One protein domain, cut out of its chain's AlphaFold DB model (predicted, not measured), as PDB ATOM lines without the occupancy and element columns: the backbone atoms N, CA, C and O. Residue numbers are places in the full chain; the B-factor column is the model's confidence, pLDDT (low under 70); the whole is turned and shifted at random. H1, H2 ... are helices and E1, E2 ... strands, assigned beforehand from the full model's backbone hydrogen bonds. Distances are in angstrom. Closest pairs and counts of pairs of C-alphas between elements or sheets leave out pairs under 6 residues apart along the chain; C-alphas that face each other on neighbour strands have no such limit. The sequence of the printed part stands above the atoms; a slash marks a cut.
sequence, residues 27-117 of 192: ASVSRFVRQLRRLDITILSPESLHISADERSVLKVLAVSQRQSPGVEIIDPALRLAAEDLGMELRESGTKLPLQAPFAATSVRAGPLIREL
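This is residues 27 to 117 of the 192 residues of an uncharacterized protein of Sphingomonas montanisoli (UniProt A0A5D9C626). Three helices pack with a small two-stranded ribbon and long loops: H1 and H3 lie side by side, H2 in the middle brings its residues 61 to 65 onto H3 at a steep angle, and the short strands E1 and E2 pair beside H2. A loop of residues 93 to 113 leads from H3 to E2, and residues 45 to 50, in the loop between H1 and H2, stick out. The printed part has 91 residues, with three named helices and two named strands in the order H1, H2, E1, H3, E2. It is mostly helix, the sheet E1 - E2 is antiparallel, and the whole is compact, with a radius of gyration of the C-alphas of 12.6 A and spans of 35 by 28 by 25 A.

H1 is residues 27 to 38, 16.6 A long from first to last C-alpha, and begins at C-alpha 27 at (180.659, 144.838, 202.827). After a long link of 14 residues, H2 takes residues 53 to 65, 18.4 A. E1 is residues 72 to 74, 6.7 A. H3, the longest helix, is residues 77 to 92, 22.4 A, and ends at C-alpha 92 at (192.196, 155.190, 200.725). E2 is residues 114 to 116, 6.5 A, ending at C-alpha 116 at (207.101, 135.714, 209.556).

H1 and H3 touch, the closest C-alphas being those of Phe 32 and Ala 82, 5.0 A apart. They run opposite ways at a shallow tilt of 34 degrees, only just short of steep. H2 touches H3 with residues 61 to 65 alone, closest at the C-alphas of Ser 65 and Glu 84, 5.0 A. They run the same way at a steep tilt of 67 degrees, only just short of about perpendicular. H1 and H2 are near each other, with 5 pairs of C-alphas within 10 A. E1 and E2 are antiparallel neighbours at 155 degrees; N 73 and O 115 are 2.9 A apart and N 115 and O 73 are 2.8 A apart, both within hydrogen-bond range. The closest C-alphas of H2 and E1 are those of Val 61 and Ile 74, 6.9 A. H1 is apart from E1 and E2. In H1, H2 and H3 every O i to N i+4 pair is within hydrogen-bond range.

The two C-alphas farthest apart, those of Ala 27 and Ala 105, are 36.7 A apart. The printed part has no cut. The links from H1 to H2 and from H3 to E2 are long, with 14 and 21 residues. The mean pLDDT of the printed part is 71.1; residues 43 to 53, 68 to 72, 98 to 112 and 114 to 117 are under 70.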
ATOM      1  N   ALA A  27     180.504 146.120 203.512       78.69
ATOM      2  CA  ALA A  27     180.659 144.838 202.827       78.69
ATOM      3  C   ALA A  27     182.070 144.241 202.985       78.69
ATOM      4  O   ALA A  27     182.210 143.041 203.254       78.69
ATOM      5  N   SER A  28     183.114 145.064 202.855       78.50
ATOM      6  CA  SER A  28     184.514 144.649 203.016       78.50
ATOM      7  C   SER A  28     184.823 144.289 204.466       78.50
ATOM      8  O   SER A  28     185.418 143.240 204.733       78.50
ATOM      9  N   VAL A  29     184.304 145.082 205.407       80.75
ATOM     10  CA  VAL A  29     184.330 144.779 206.845       80.75
ATOM     11  C   VAL A  29     183.658 143.434 207.135       80.75
ATOM     12  O   VAL A  29     184.277 142.545 207.723       80.75
ATOM     13  N   SER A  30     182.429 143.230 206.656       79.12
ATOM     14  CA  SER A  30     181.661 141.998 206.885       79.12
ATOM     15  C   SER A  30     182.360 140.758 206.327       79.12
ATOM     16  O   SER A  30     182.368 139.695 206.955       79.12
ATOM     17  N   ARG A  31     182.972 140.873 205.141       82.50
ATOM     18  CA  ARG A  31     183.744 139.783 204.530       82.50
ATOM     19  C   ARG A  31     184.952 139.418 205.388       82.50
ATOM     20  O   ARG A  31     185.189 138.232 205.603       82.50
ATOM     21  N   PHE A  32     185.685 140.412 205.883       85.12
ATOM     22  CA  PHE A  32     186.849 140.197 206.736       85.12
ATOM     23  C   PHE A  32     186.468 139.542 208.072       85.12
ATOM     24  O   PHE A  32     187.037 138.509 208.426       85.12
ATOM     25  N   VAL A  33     185.429 140.043 208.751       82.25
ATOM     26  CA  VAL A  33     184.899 139.440 209.993       82.25
ATOM     27  C   VAL A  33     184.487 137.990 209.781       82.25
ATOM     28  O   VAL A  33     184.786 137.133 210.610       82.25
ATOM     29  N   ARG A  34     183.826 137.686 208.659       83.25
ATOM     30  CA  ARG A  34     183.418 136.316 208.330       83.25
ATOM     31  C   ARG A  34     184.613 135.368 208.242       83.25
ATOM     32  O   ARG A  34     184.508 134.236 208.705       83.25
ATOM     33  N   GLN A  35     185.734 135.817 207.677       85.19
ATOM     34  CA  GLN A  35     186.949 135.002 207.615       85.19
ATOM     35  C   GLN A  35     187.578 134.803 208.992       85.19
ATOM     36  O   GLN A  35     187.989 133.691 209.302       85.19
ATOM     37  N   LEU A  36     187.587 135.832 209.841       83.62
ATOM     38  CA  LEU A  36     188.082 135.706 211.213       83.62
ATOM     39  C   LEU A  36     187.246 134.720 212.035       83.62
ATOM     40  O   LEU A  36     187.804 133.826 212.660       83.62
ATOM     41  N   ARG A  37     185.913 134.802 211.946       82.50
ATOM     42  CA  ARG A  37     185.007 133.848 212.608       82.50
ATOM     43  C   ARG A  37     185.206 132.413 212.114       82.50
ATOM     44  O   ARG A  37     185.157 131.488 212.912       82.50
ATOM     45  N   ARG A  38     185.462 132.212 210.814       85.31
ATOM     46  CA  ARG A  38     185.761 130.882 210.244       85.31
ATOM     47  C   ARG A  38     187.033 130.265 210.834       85.31
ATOM     48  O   ARG A  38     187.139 129.046 210.885       85.31
ATOM     49  N   LEU A  39     187.979 131.100 211.252       79.44
ATOM     50  CA  LEU A  39     189.243 130.694 211.866       79.44
ATOM     51  C   LEU A  39     189.168 130.660 213.403       79.44
ATOM     52  O   LEU A  39     190.206 130.551 214.045       79.44
ATOM     53  N   ASP A  40     187.962 130.765 213.972       79.56
ATOM     54  CA  ASP A  40     187.694 130.825 215.416       79.56
ATOM     55  C   ASP A  40     188.411 131.981 216.137       79.56
ATOM     56  O   ASP A  40     188.785 131.907 217.305       79.56
ATOM     57  N   ILE A  41     188.615 133.090 215.421       76.81
ATOM     58  CA  ILE A  41     189.315 134.259 215.948       76.81
ATOM     59  C   ILE A  41     188.314 135.214 216.555       76.81
ATOM     60  O   ILE A  41     187.465 135.797 215.869       76.81
ATOM     61  N   THR A  42     188.454 135.398 217.861       70.19
ATOM     62  CA  THR A  42     187.585 136.278 218.625       70.19
ATOM     63  C   THR A  42     188.117 137.704 218.576       70.19
ATOM     64  O   THR A  42     189.230 137.993 219.003       70.19
ATOM     65  N   ILE A  43     187.292 138.612 218.062       65.50
ATOM     66  CA  ILE A  43     187.485 140.055 218.195       65.50
ATOM     67  C   ILE A  43     186.631 140.483 219.394       65.50
ATOM     68  O   ILE A  43     185.421 140.243 219.387       65.50
ATOM     69  N   LEU A  44     187.243 141.032 220.445       54.78
ATOM     70  CA  LEU A  44     186.526 141.438 221.652       54.78
ATOM     71  C   LEU A  44     185.734 142.730 221.398       54.78
ATOM     72  O   LEU A  44     185.894 143.424 220.393       54.78
ATOM     73  N   SER A  45     184.809 143.030 222.310       54.84
ATOM     74  CA  SER A  45     184.024 144.267 222.268       54.84
ATOM     75  C   SER A  45     184.948 145.497 222.349       54.84
ATOM     76  O   SER A  45     185.926 145.458 223.099       54.84
ATOM     77  N   PRO A  46     184.632 146.612 221.662       52.81
ATOM     78  CA  PRO A  46     185.364 147.885 221.764       52.81
ATOM     79  C   PRO A  46     185.437 148.456 223.187       52.81
ATOM     80  O   PRO A  46     186.239 149.346 223.448       52.81
ATOM     81  N   GLU A  47     184.606 147.960 224.101       53.75
ATOM     82  CA  GLU A  47     184.596 148.335 225.519       53.75
ATOM     83  C   GLU A  47     185.650 147.570 226.341       53.75
ATOM     84  O   GLU A  47     185.833 147.832 227.530       53.75
ATOM     85  N   SER A  48     186.361 146.616 225.728       56.81
ATOM     86  CA  SER A  48     187.439 145.887 226.386       56.81
ATOM     87  C   SER A  48     188.640 146.801 226.630       56.81
ATOM     88  O   SER A  48     189.249 147.328 225.700       56.81
ATOM     89  N   LEU A  49     189.052 146.914 227.893       53.66
ATOM     90  CA  LEU A  49     190.291 147.599 228.285       53.66
ATOM     91  C   LEU A  49     191.560 146.837 227.860       53.66
ATOM     92  O   LEU A  49     192.664 147.371 227.961       53.66
ATOM     93  N   HIS A  50     191.422 145.589 227.399       57.38
ATOM     94  CA  HIS A  50     192.533 144.715 227.037       57.38
ATOM     95  C   HIS A  50     192.421 144.259 225.583       57.38
ATOM     96  O   HIS A  50     191.375 143.769 225.161       57.38
ATOM     97  N   ILE A  51     193.534 144.355 224.848       62.06
ATOM     98  CA  ILE A  51     193.660 143.808 223.493       62.06
ATOM     99  C   ILE A  51     194.237 142.390 223.588       62.06
ATOM    100  O   ILE A  51     195.387 142.176 224.010       62.06
ATOM    101  N   SER A  52     193.441 141.413 223.169       67.88
ATOM    102  CA  SER A  52     193.833 140.006 223.084       67.88
ATOM    103  C   SER A  52     195.012 139.790 222.120       67.88
ATOM    104  O   SER A  52     195.406 140.666 221.341       67.88
ATOM    105  N   ALA A  53     195.646 138.617 222.195       69.38
ATOM    106  CA  ALA A  53     196.692 138.237 221.240       69.38
ATOM    107  C   ALA A  53     196.134 138.106 219.807       69.38
ATOM    108  O   ALA A  53     196.808 138.461 218.836       69.38
ATOM    109  N   ASP A  54     194.883 137.670 219.696       70.94
ATOM    110  CA  ASP A  54     194.149 137.515 218.446       70.94
ATOM    111  C   ASP A  54     193.868 138.860 217.787       70.94
ATOM    112  O   ASP A  54     194.234 139.070 216.634       70.94
ATOM    113  N   GLU A  55     193.346 139.833 218.532       72.25
ATOM    114  CA  GLU A  55     193.124 141.190 218.016       72.25
ATOM    115  C   GLU A  55     194.426 141.867 217.593       72.25
ATOM    116  O   GLU A  55     194.485 142.509 216.543       72.25
ATOM    117  N   ARG A  56     195.506 141.677 218.360       73.44
ATOM    118  CA  ARG A  56     196.841 142.133 217.948       73.44
ATOM    119  C   ARG A  56     197.262 141.498 216.625       73.44
ATOM    120  O   ARG A  56     197.837 142.182 215.781       73.44
ATOM    121  N   SER A  57     196.965 140.219 216.423       75.81
ATOM    122  CA  SER A  57     197.261 139.503 215.178       75.81
ATOM    123  C   SER A  57     196.410 140.013 214.012       75.81
ATOM    124  O   SER A  57     196.940 140.244 212.929       75.81
ATOM    125  N   VAL A  58     195.128 140.290 214.241       79.56
ATOM    126  CA  VAL A  58     194.206 140.880 213.258       79.56
ATOM    127  C   VAL A  58     194.654 142.278 212.829       79.56
ATOM    128  O   VAL A  58     194.738 142.571 211.635       79.56
ATOM    129  N   LEU A  59     195.004 143.142 213.786       77.81
ATOM    130  CA  LEU A  59     195.511 144.486 213.497       77.81
ATOM    131  C   LEU A  59     196.816 144.432 212.698       77.81
ATOM    132  O   LEU A  59     196.995 145.204 211.755       77.81
ATOM    133  N   LYS A  60     197.703 143.484 213.020       77.81
ATOM    134  CA  LYS A  60     198.917 143.229 212.236       77.81
ATOM    135  C   LYS A  60     198.596 142.794 210.807       77.81
ATOM    136  O   LYS A  60     199.197 143.339 209.885       77.81
ATOM    137  N   VAL A  61     197.647 141.872 210.607       82.25
ATOM    138  CA  VAL A  61     197.229 141.398 209.269       82.25
ATOM    139  C   VAL A  61     196.819 142.581 208.397       82.25
ATOM    140  O   VAL A  61     197.285 142.724 207.265       82.25
ATOM    141  N   LEU A  62     196.006 143.480 208.942       82.00
ATOM    142  CA  LEU A  62     195.534 144.656 208.219       82.00
ATOM    143  C   LEU A  62     196.648 145.677 207.977       82.00
ATOM    144  O   LEU A  62     196.772 146.212 206.875       82.00
ATOM    145  N   ALA A  63     197.514 145.912 208.964       79.81
ATOM    146  CA  ALA A  63     198.639 146.829 208.830       79.81
ATOM    147  C   ALA A  63     199.685 146.358 207.795       79.81
ATOM    148  O   ALA A  63     200.267 147.194 207.093       79.81
ATOM    149  N   VAL A  64     199.904 145.045 207.678       79.56
ATOM    150  CA  VAL A  64     200.733 144.414 206.635       79.56
ATOM    151  C   VAL A  64     200.062 144.549 205.269       79.56
ATOM    152  O   VAL A  64     200.702 144.979 204.307       79.56
ATOM    153  N   SER A  65     198.755 144.286 205.198       81.44
ATOM    154  CA  SER A  65     197.963 144.379 203.963       81.44
ATOM    155  C   SER A  65     197.937 145.800 203.380       81.44
ATOM    156  O   SER A  65     198.017 145.974 202.167       81.44
ATOM    157  N   GLN A  66     197.940 146.841 204.225       81.38
ATOM    158  CA  GLN A  66     198.051 148.243 203.785       81.38
ATOM    159  C   GLN A  66     199.371 148.573 203.063       81.38
ATOM    160  O   GLN A  66     199.423 149.510 202.252       81.38
ATOM    161  N   ARG A  67     200.455 147.865 203.404       74.56
ATOM    162  CA  ARG A  67     201.832 148.184 202.993       74.56
ATOM    163  C   ARG A  67     202.426 147.201 201.984       74.56
ATOM    164  O   ARG A  67     203.453 147.541 201.407       74.56
ATOM    165  N   GLN A  68     201.801 146.041 201.762       67.00
ATOM    166  CA  GLN A  68     202.330 144.964 200.908       67.00
ATOM    167  C   GLN A  68     203.757 144.550 201.319       67.00
ATOM    168  O   GLN A  68     204.657 144.438 200.490       67.00
ATOM    169  N   SER A  69     203.991 144.396 202.626       64.38
ATOM    170  CA  SER A  69     205.327 144.135 203.172       64.38
ATOM    171  C   SER A  69     205.844 142.735 202.780       64.38
ATOM    172  O   SER A  69     205.218 141.749 203.158       64.38
ATOM    173  N   PRO A  70     207.004 142.614 202.100       54.16
ATOM    174  CA  PRO A  70     207.481 141.350 201.518       54.16
ATOM    175  C   PRO A  70     208.061 140.320 202.513       54.16
ATOM    176  O   PRO A  70     208.581 139.300 202.083       54.16
ATOM    177  N   GLY A  71     207.991 140.558 203.827       62.53
ATOM    178  CA  GLY A  71     208.546 139.662 204.861       62.53
ATOM    179  C   GLY A  71     207.497 138.947 205.717       62.53
ATOM    180  O   GLY A  71     207.841 138.303 206.706       62.53
ATOM    181  N   VAL A  72     206.216 139.110 205.387       67.56
ATOM    182  CA  VAL A  72     205.108 138.641 206.219       67.56
ATOM    183  C   VAL A  72     204.051 137.987 205.344       67.56
ATOM    184  O   VAL A  72     203.511 138.613 204.433       67.56
ATOM    185  N   GLU A  73     203.741 136.733 205.640       72.19
ATOM    186  CA  GLU A  73     202.743 135.956 204.922       72.19
ATOM    187  C   GLU A  73     201.493 135.775 205.786       72.19
ATOM    188  O   GLU A  73     201.573 135.393 206.952       72.19
ATOM    189  N   ILE A  74     200.322 136.046 205.211       78.00
ATOM    190  CA  ILE A  74     199.035 135.726 205.835       78.00
ATOM    191  C   ILE A  74     198.712 134.275 205.479       78.00
ATOM    192  O   ILE A  74     198.619 133.945 204.298       78.00
ATOM    193  N   ILE A  75     198.560 133.431 206.501       79.69
ATOM    194  CA  ILE A  75     198.519 131.966 206.357       79.69
ATOM    195  C   ILE A  75     197.287 131.510 205.566       79.69
ATOM    196  O   ILE A  75     197.384 130.619 204.726       79.69
ATOM    197  N   ASP A  76     196.129 132.130 205.808       80.00
ATOM    198  CA  ASP A  76     194.885 131.786 205.119       80.00
ATOM    199  C   ASP A  76     194.673 132.673 203.869       80.00
ATOM    200  O   ASP A  76     194.555 133.899 203.991       80.00
ATOM    201  N   PRO A  77     194.580 132.095 202.653       78.88
ATOM    202  CA  PRO A  77     194.431 132.867 201.418       78.88
ATOM    203  C   PRO A  77     193.132 133.675 201.326       78.88
ATOM    204  O   PRO A  77     193.123 134.747 200.717       78.88
ATOM    205  N   ALA A  78     192.029 133.183 201.902       79.38
ATOM    206  CA  ALA A  78     190.747 133.883 201.873       79.38
ATOM    207  C   ALA A  78     190.749 135.069 202.845       79.38
ATOM    208  O   ALA A  78     190.243 136.142 202.513       79.38
ATOM    209  N   LEU A  79     191.382 134.902 204.009       83.31
ATOM    210  CA  LEU A  79     191.660 135.985 204.938       83.31
ATOM    211  C   LEU A  79     192.588 137.019 204.309       83.31
ATOM    212  O   LEU A  79     192.306 138.206 204.424       83.31
ATOM    213  N   ARG A  80     193.648 136.591 203.610       84.25
ATOM    214  CA  ARG A  80     194.558 137.493 202.893       84.25
ATOM    215  C   ARG A  80     193.799 138.387 201.921       84.25
ATOM    216  O   ARG A  80     193.939 139.599 201.986       84.25
ATOM    217  N   LEU A  81     192.960 137.804 201.065       83.12
ATOM    218  CA  LEU A  81     192.176 138.572 200.093       83.12
ATOM    219  C   LEU A  81     191.224 139.562 200.777       83.12
ATOM    220  O   LEU A  81     191.137 140.716 200.365       83.12
ATOM    221  N   ALA A  82     190.538 139.135 201.841       83.69
ATOM    222  CA  ALA A  82     189.653 140.015 202.599       83.69
ATOM    223  C   ALA A  82     190.421 141.137 203.327       83.69
ATOM    224  O   ALA A  82     189.942 142.267 203.394       83.69
ATOM    225  N   ALA A  83     191.617 140.841 203.841       85.81
ATOM    226  CA  ALA A  83     192.495 141.796 204.506       85.81
ATOM    227  C   ALA A  83     193.112 142.806 203.533       85.81
ATOM    228  O   ALA A  83     193.260 143.974 203.883       85.81
ATOM    229  N   GLU A  84     193.464 142.378 202.319       86.19
ATOM    230  CA  GLU A  84     193.949 143.247 201.245       86.19
ATOM    231  C   GLU A  84     192.864 144.222 200.793       86.19
ATOM    232  O   GLU A  84     193.131 145.421 200.707       86.19
ATOM    233  N   ASP A  85     191.644 143.730 200.553       83.62
ATOM    234  CA  ASP A  85     190.501 144.570 200.181       83.62
ATOM    235  C   ASP A  85     190.229 145.620 201.273       83.62
ATOM    236  O   ASP A  85     190.243 146.822 201.000       83.62
ATOM    237  N   LEU A  86     190.092 145.183 202.530       84.62
ATOM    238  CA  LEU A  86     189.829 146.076 203.660       84.62
ATOM    239  C   LEU A  86     191.004 147.028 203.948       84.62
ATOM    240  O   LEU A  86     190.815 148.208 204.241       84.62
ATOM    241  N   GLY A  87     192.237 146.535 203.848       84.44
ATOM    242  CA  GLY A  87     193.454 147.318 204.042       84.44
ATOM    243  C   GLY A  87     193.593 148.430 203.003       84.44
ATOM    244  O   GLY A  87     193.934 149.559 203.361       84.44
ATOM    245  N   MET A  88     193.297 148.149 201.731       83.69
ATOM    246  CA  MET A  88     193.286 149.176 200.687       83.69
ATOM    247  C   MET A  88     192.244 150.257 200.973       83.69
ATOM    248  O   MET A  88     192.592 151.433 200.919       83.69
ATOM    249  N   GLU A  89     191.018 149.883 201.340       83.81
ATOM    250  CA  GLU A  89     189.962 150.854 201.655       83.81
ATOM    251  C   GLU A  89     190.325 151.740 202.851       83.81
ATOM    252  O   GLU A  89     190.184 152.960 202.785       83.81
ATOM    253  N   LEU A  90     190.883 151.159 203.917       80.62
ATOM    254  CA  LEU A  90     191.381 151.924 205.065       80.62
ATOM    255  C   LEU A  90     192.472 152.917 204.662       80.62
ATOM    256  O   LEU A  90     192.501 154.056 205.125       80.62
ATOM    257  N   ARG A  91     193.383 152.498 203.783       81.88
ATOM    258  CA  ARG A  91     194.440 153.376 203.282       81.88
ATOM    259  C   ARG A  91     193.868 154.505 202.425       81.88
ATOM    260  O   ARG A  91     194.327 155.639 202.558       81.88
ATOM    261  N   GLU A  92     192.897 154.209 201.564       81.88
ATOM    262  CA  GLU A  92     192.196 155.190 200.725       81.88
ATOM    263  C   GLU A  92     191.369 156.176 201.564       81.88
ATOM    264  O   GLU A  92     191.314 157.359 201.229       81.88
ATOM    265  N   SER A  93     190.823 155.741 202.706       78.75
ATOM    266  CA  SER A  93     190.117 156.608 203.660       78.75
ATOM    267  C   SER A  93     191.041 157.481 204.521       78.75
ATOM    268  O   SER A  93     190.569 158.320 205.292       78.75
ATOM    269  N   GLY A  94     192.362 157.318 204.377       78.75
ATOM    270  CA  GLY A  94     193.389 158.033 205.140       78.75
ATOM    271  C   GLY A  94     193.745 157.380 206.480       78.75
ATOM    272  O   GLY A  94     194.609 157.887 207.196       78.75
ATOM    273  N   THR A  95     193.139 156.239 206.807       79.44
ATOM    274  CA  THR A  95     193.370 155.507 208.055       79.44
ATOM    275  C   THR A  95     194.607 154.616 207.935       79.44
ATOM    276  O   THR A  95     194.577 153.525 207.361       79.44
ATOM    277  N   LYS A  96     195.728 155.065 208.507       76.56
ATOM    278  CA  LYS A  96     196.970 154.281 208.568       76.56
ATOM    279  C   LYS A  96     197.070 153.541 209.891       76.56
ATOM    280  O   LYS A  96     197.152 154.168 210.944       76.56
ATOM    281  N   LEU A  97     197.143 152.215 209.833       74.88
ATOM    282  CA  LEU A  97     197.353 151.410 211.032       74.88
ATOM    283  C   LEU A  97     198.833 151.442 211.442       74.88
ATOM    284  O   LEU A  97     199.710 151.282 210.576       74.88
ATOM    285  N   PRO A  98     199.142 151.634 212.738       65.69
ATOM    286  CA  PRO A  98     200.512 151.576 213.217       65.69
ATOM    287  C   PRO A  98     201.083 150.175 212.978       65.69
ATOM    288  O   PRO A  98     200.430 149.163 213.213       65.69
ATOM    289  N   LEU A  99     202.318 150.130 212.491       67.12
ATOM    290  CA  LEU A  99     203.093 148.905 212.346       67.12
ATOM    291  C   LEU A  99     204.395 149.146 213.089       67.12
ATOM    292  O   LEU A  99     205.200 149.967 212.653       67.12
ATOM    293  N   GLN A 100     204.556 148.516 214.250       58.56
ATOM    294  CA  GLN A 100     205.793 148.649 215.013       58.56
ATOM    295  C   GLN A 100     206.922 147.926 214.267       58.56
ATOM    296  O   GLN A 100     206.771 146.771 213.876       58.56
ATOM    297  N   ALA A 101     208.032 148.632 214.047       48.66
ATOM    298  CA  ALA A 101     209.279 148.099 213.505       48.66
ATOM    299  C   ALA A 101     210.319 147.955 214.639       48.66
ATOM    300  O   ALA A 101     210.234 148.713 215.605       48.66
ATOM    301  N   PRO A 102     211.326 147.065 214.523       51.22
ATOM    302  CA  PRO A 102     211.571 146.139 213.424       51.22
ATOM    303  C   PRO A 102     211.077 144.717 213.733       51.22
ATOM    304  O   PRO A 102     211.291 144.183 214.819       51.22
ATOM    305  N   PHE A 103     210.519 144.065 212.712       52.62
ATOM    306  CA  PHE A 103     210.126 142.646 212.698       52.62
ATOM    307  C   PHE A 103     211.267 141.652 212.991       52.62
ATOM    308  O   PHE A 103     211.039 140.454 213.009       52.62
ATOM    309  N   ALA A 104     212.500 142.125 213.189       38.78
ATOM    310  CA  ALA A 104     213.683 141.286 213.347       38.78
ATOM    311  C   ALA A 104     214.222 141.200 214.787       38.78
ATOM    312  O   ALA A 104     215.152 140.438 215.016       38.78
ATOM    313  N   ALA A 105     213.704 141.970 215.754       35.47
ATOM    314  CA  ALA A 105     214.365 142.068 217.066       35.47
ATOM    315  C   ALA A 105     213.463 141.880 218.286       35.47
ATOM    316  O   ALA A 105     213.972 141.709 219.392       35.47
ATOM    317  N   THR A 106     212.146 141.860 218.120       35.78
ATOM    318  CA  THR A 106     211.252 141.622 219.248       35.78
ATOM    319  C   THR A 106     210.413 140.417 218.912       35.78
ATOM    320  O   THR A 106     209.634 140.450 217.967       35.78
ATOM    321  N   SER A 107     210.620 139.364 219.693       36.12
ATOM    322  CA  SER A 107     209.961 138.061 219.742       36.12
ATOM    323  C   SER A 107     208.433 138.133 219.870       36.12
ATOM    324  O   SER A 107     207.834 137.504 220.744       36.12
ATOM    325  N   VAL A 108     207.758 138.911 219.029       41.78
ATOM    326  CA  VAL A 108     206.309 138.911 218.939       41.78
ATOM    327  C   VAL A 108     205.959 137.776 218.005       41.78
ATOM    328  O   VAL A 108     205.662 138.023 216.841       41.78
ATOM    329  N   ARG A 109     206.038 136.552 218.554       48.25
ATOM    330  CA  ARG A 109     205.493 135.304 218.001       48.25
ATOM    331  C   ARG A 109     204.466 135.646 216.930       48.25
ATOM    332  O   ARG A 109     203.433 136.244 217.256       48.25
ATOM    333  N   ALA A 110     204.799 135.351 215.677       55.53
ATOM    334  CA  ALA A 110     203.866 135.478 214.576       55.53
ATOM    335  C   ALA A 110     202.559 134.807 215.037       55.53
ATOM    336  O   ALA A 110     202.568 133.655 215.478       55.53
ATOM    337  N   GLY A 111     201.488 135.597 215.149       60.28
ATOM    338  CA  GLY A 111     200.219 135.098 215.674       60.28
ATOM    339  C   GLY A 111     199.651 134.013 214.760       60.28
ATOM    340  O   GLY A 111     200.154 133.836 213.652       60.28
ATOM    341  N   PRO A 112     198.562 133.326 215.139       67.06
ATOM    342  CA  PRO A 112     198.016 132.202 214.364       67.06
ATOM    343  C   PRO A 112     197.617 132.559 212.918       67.06
ATOM    344  O   PRO A 112     197.372 131.675 212.106       67.06
ATOM    345  N   LEU A 113     197.550 133.851 212.587       72.12
ATOM    346  CA  LEU A 113     197.167 134.372 211.278       72.12
ATOM    347  C   LEU A 113     198.317 134.708 210.339       72.12
ATOM    348  O   LEU A 113     198.097 134.907 209.142       72.12
ATOM    349  N   ILE A 114     199.518 134.860 210.883       69.88
ATOM    350  CA  ILE A 114     200.655 135.420 210.173       69.88
ATOM    351  C   ILE A 114     201.848 134.504 210.377       69.88
ATOM    352  O   ILE A 114     202.142 134.098 211.495       69.88
ATOM    353  N   ARG A 115     202.585 134.258 209.300       67.88
ATOM    354  CA  ARG A 115     203.913 133.665 209.333       67.88
ATOM    355  C   ARG A 115     204.942 134.736 208.993       67.88
ATOM    356  O   ARG A 115     204.853 135.388 207.952       67.88
ATOM    357  N   GLU A 116     205.914 134.924 209.876       66.38
ATOM    358  CA  GLU A 116     207.101 135.714 209.556       66.38
ATOM    359  C   GLU A 116     208.021 134.866 208.682       66.38
ATOM    360  O   GLU A 116     208.337 133.720 209.013       66.38
ATOM    361  N   LEU A 117     208.422 135.416 207.539       58.41
ATOM    362  CA  LEU A 117     209.405 134.777 206.679       58.41
ATOM    363  C   LEU A 117     210.782 135.144 207.244       58.41
ATOM    364  O   LEU A 117     211.245 136.274 207.085       58.41
TER     365      LEU A 117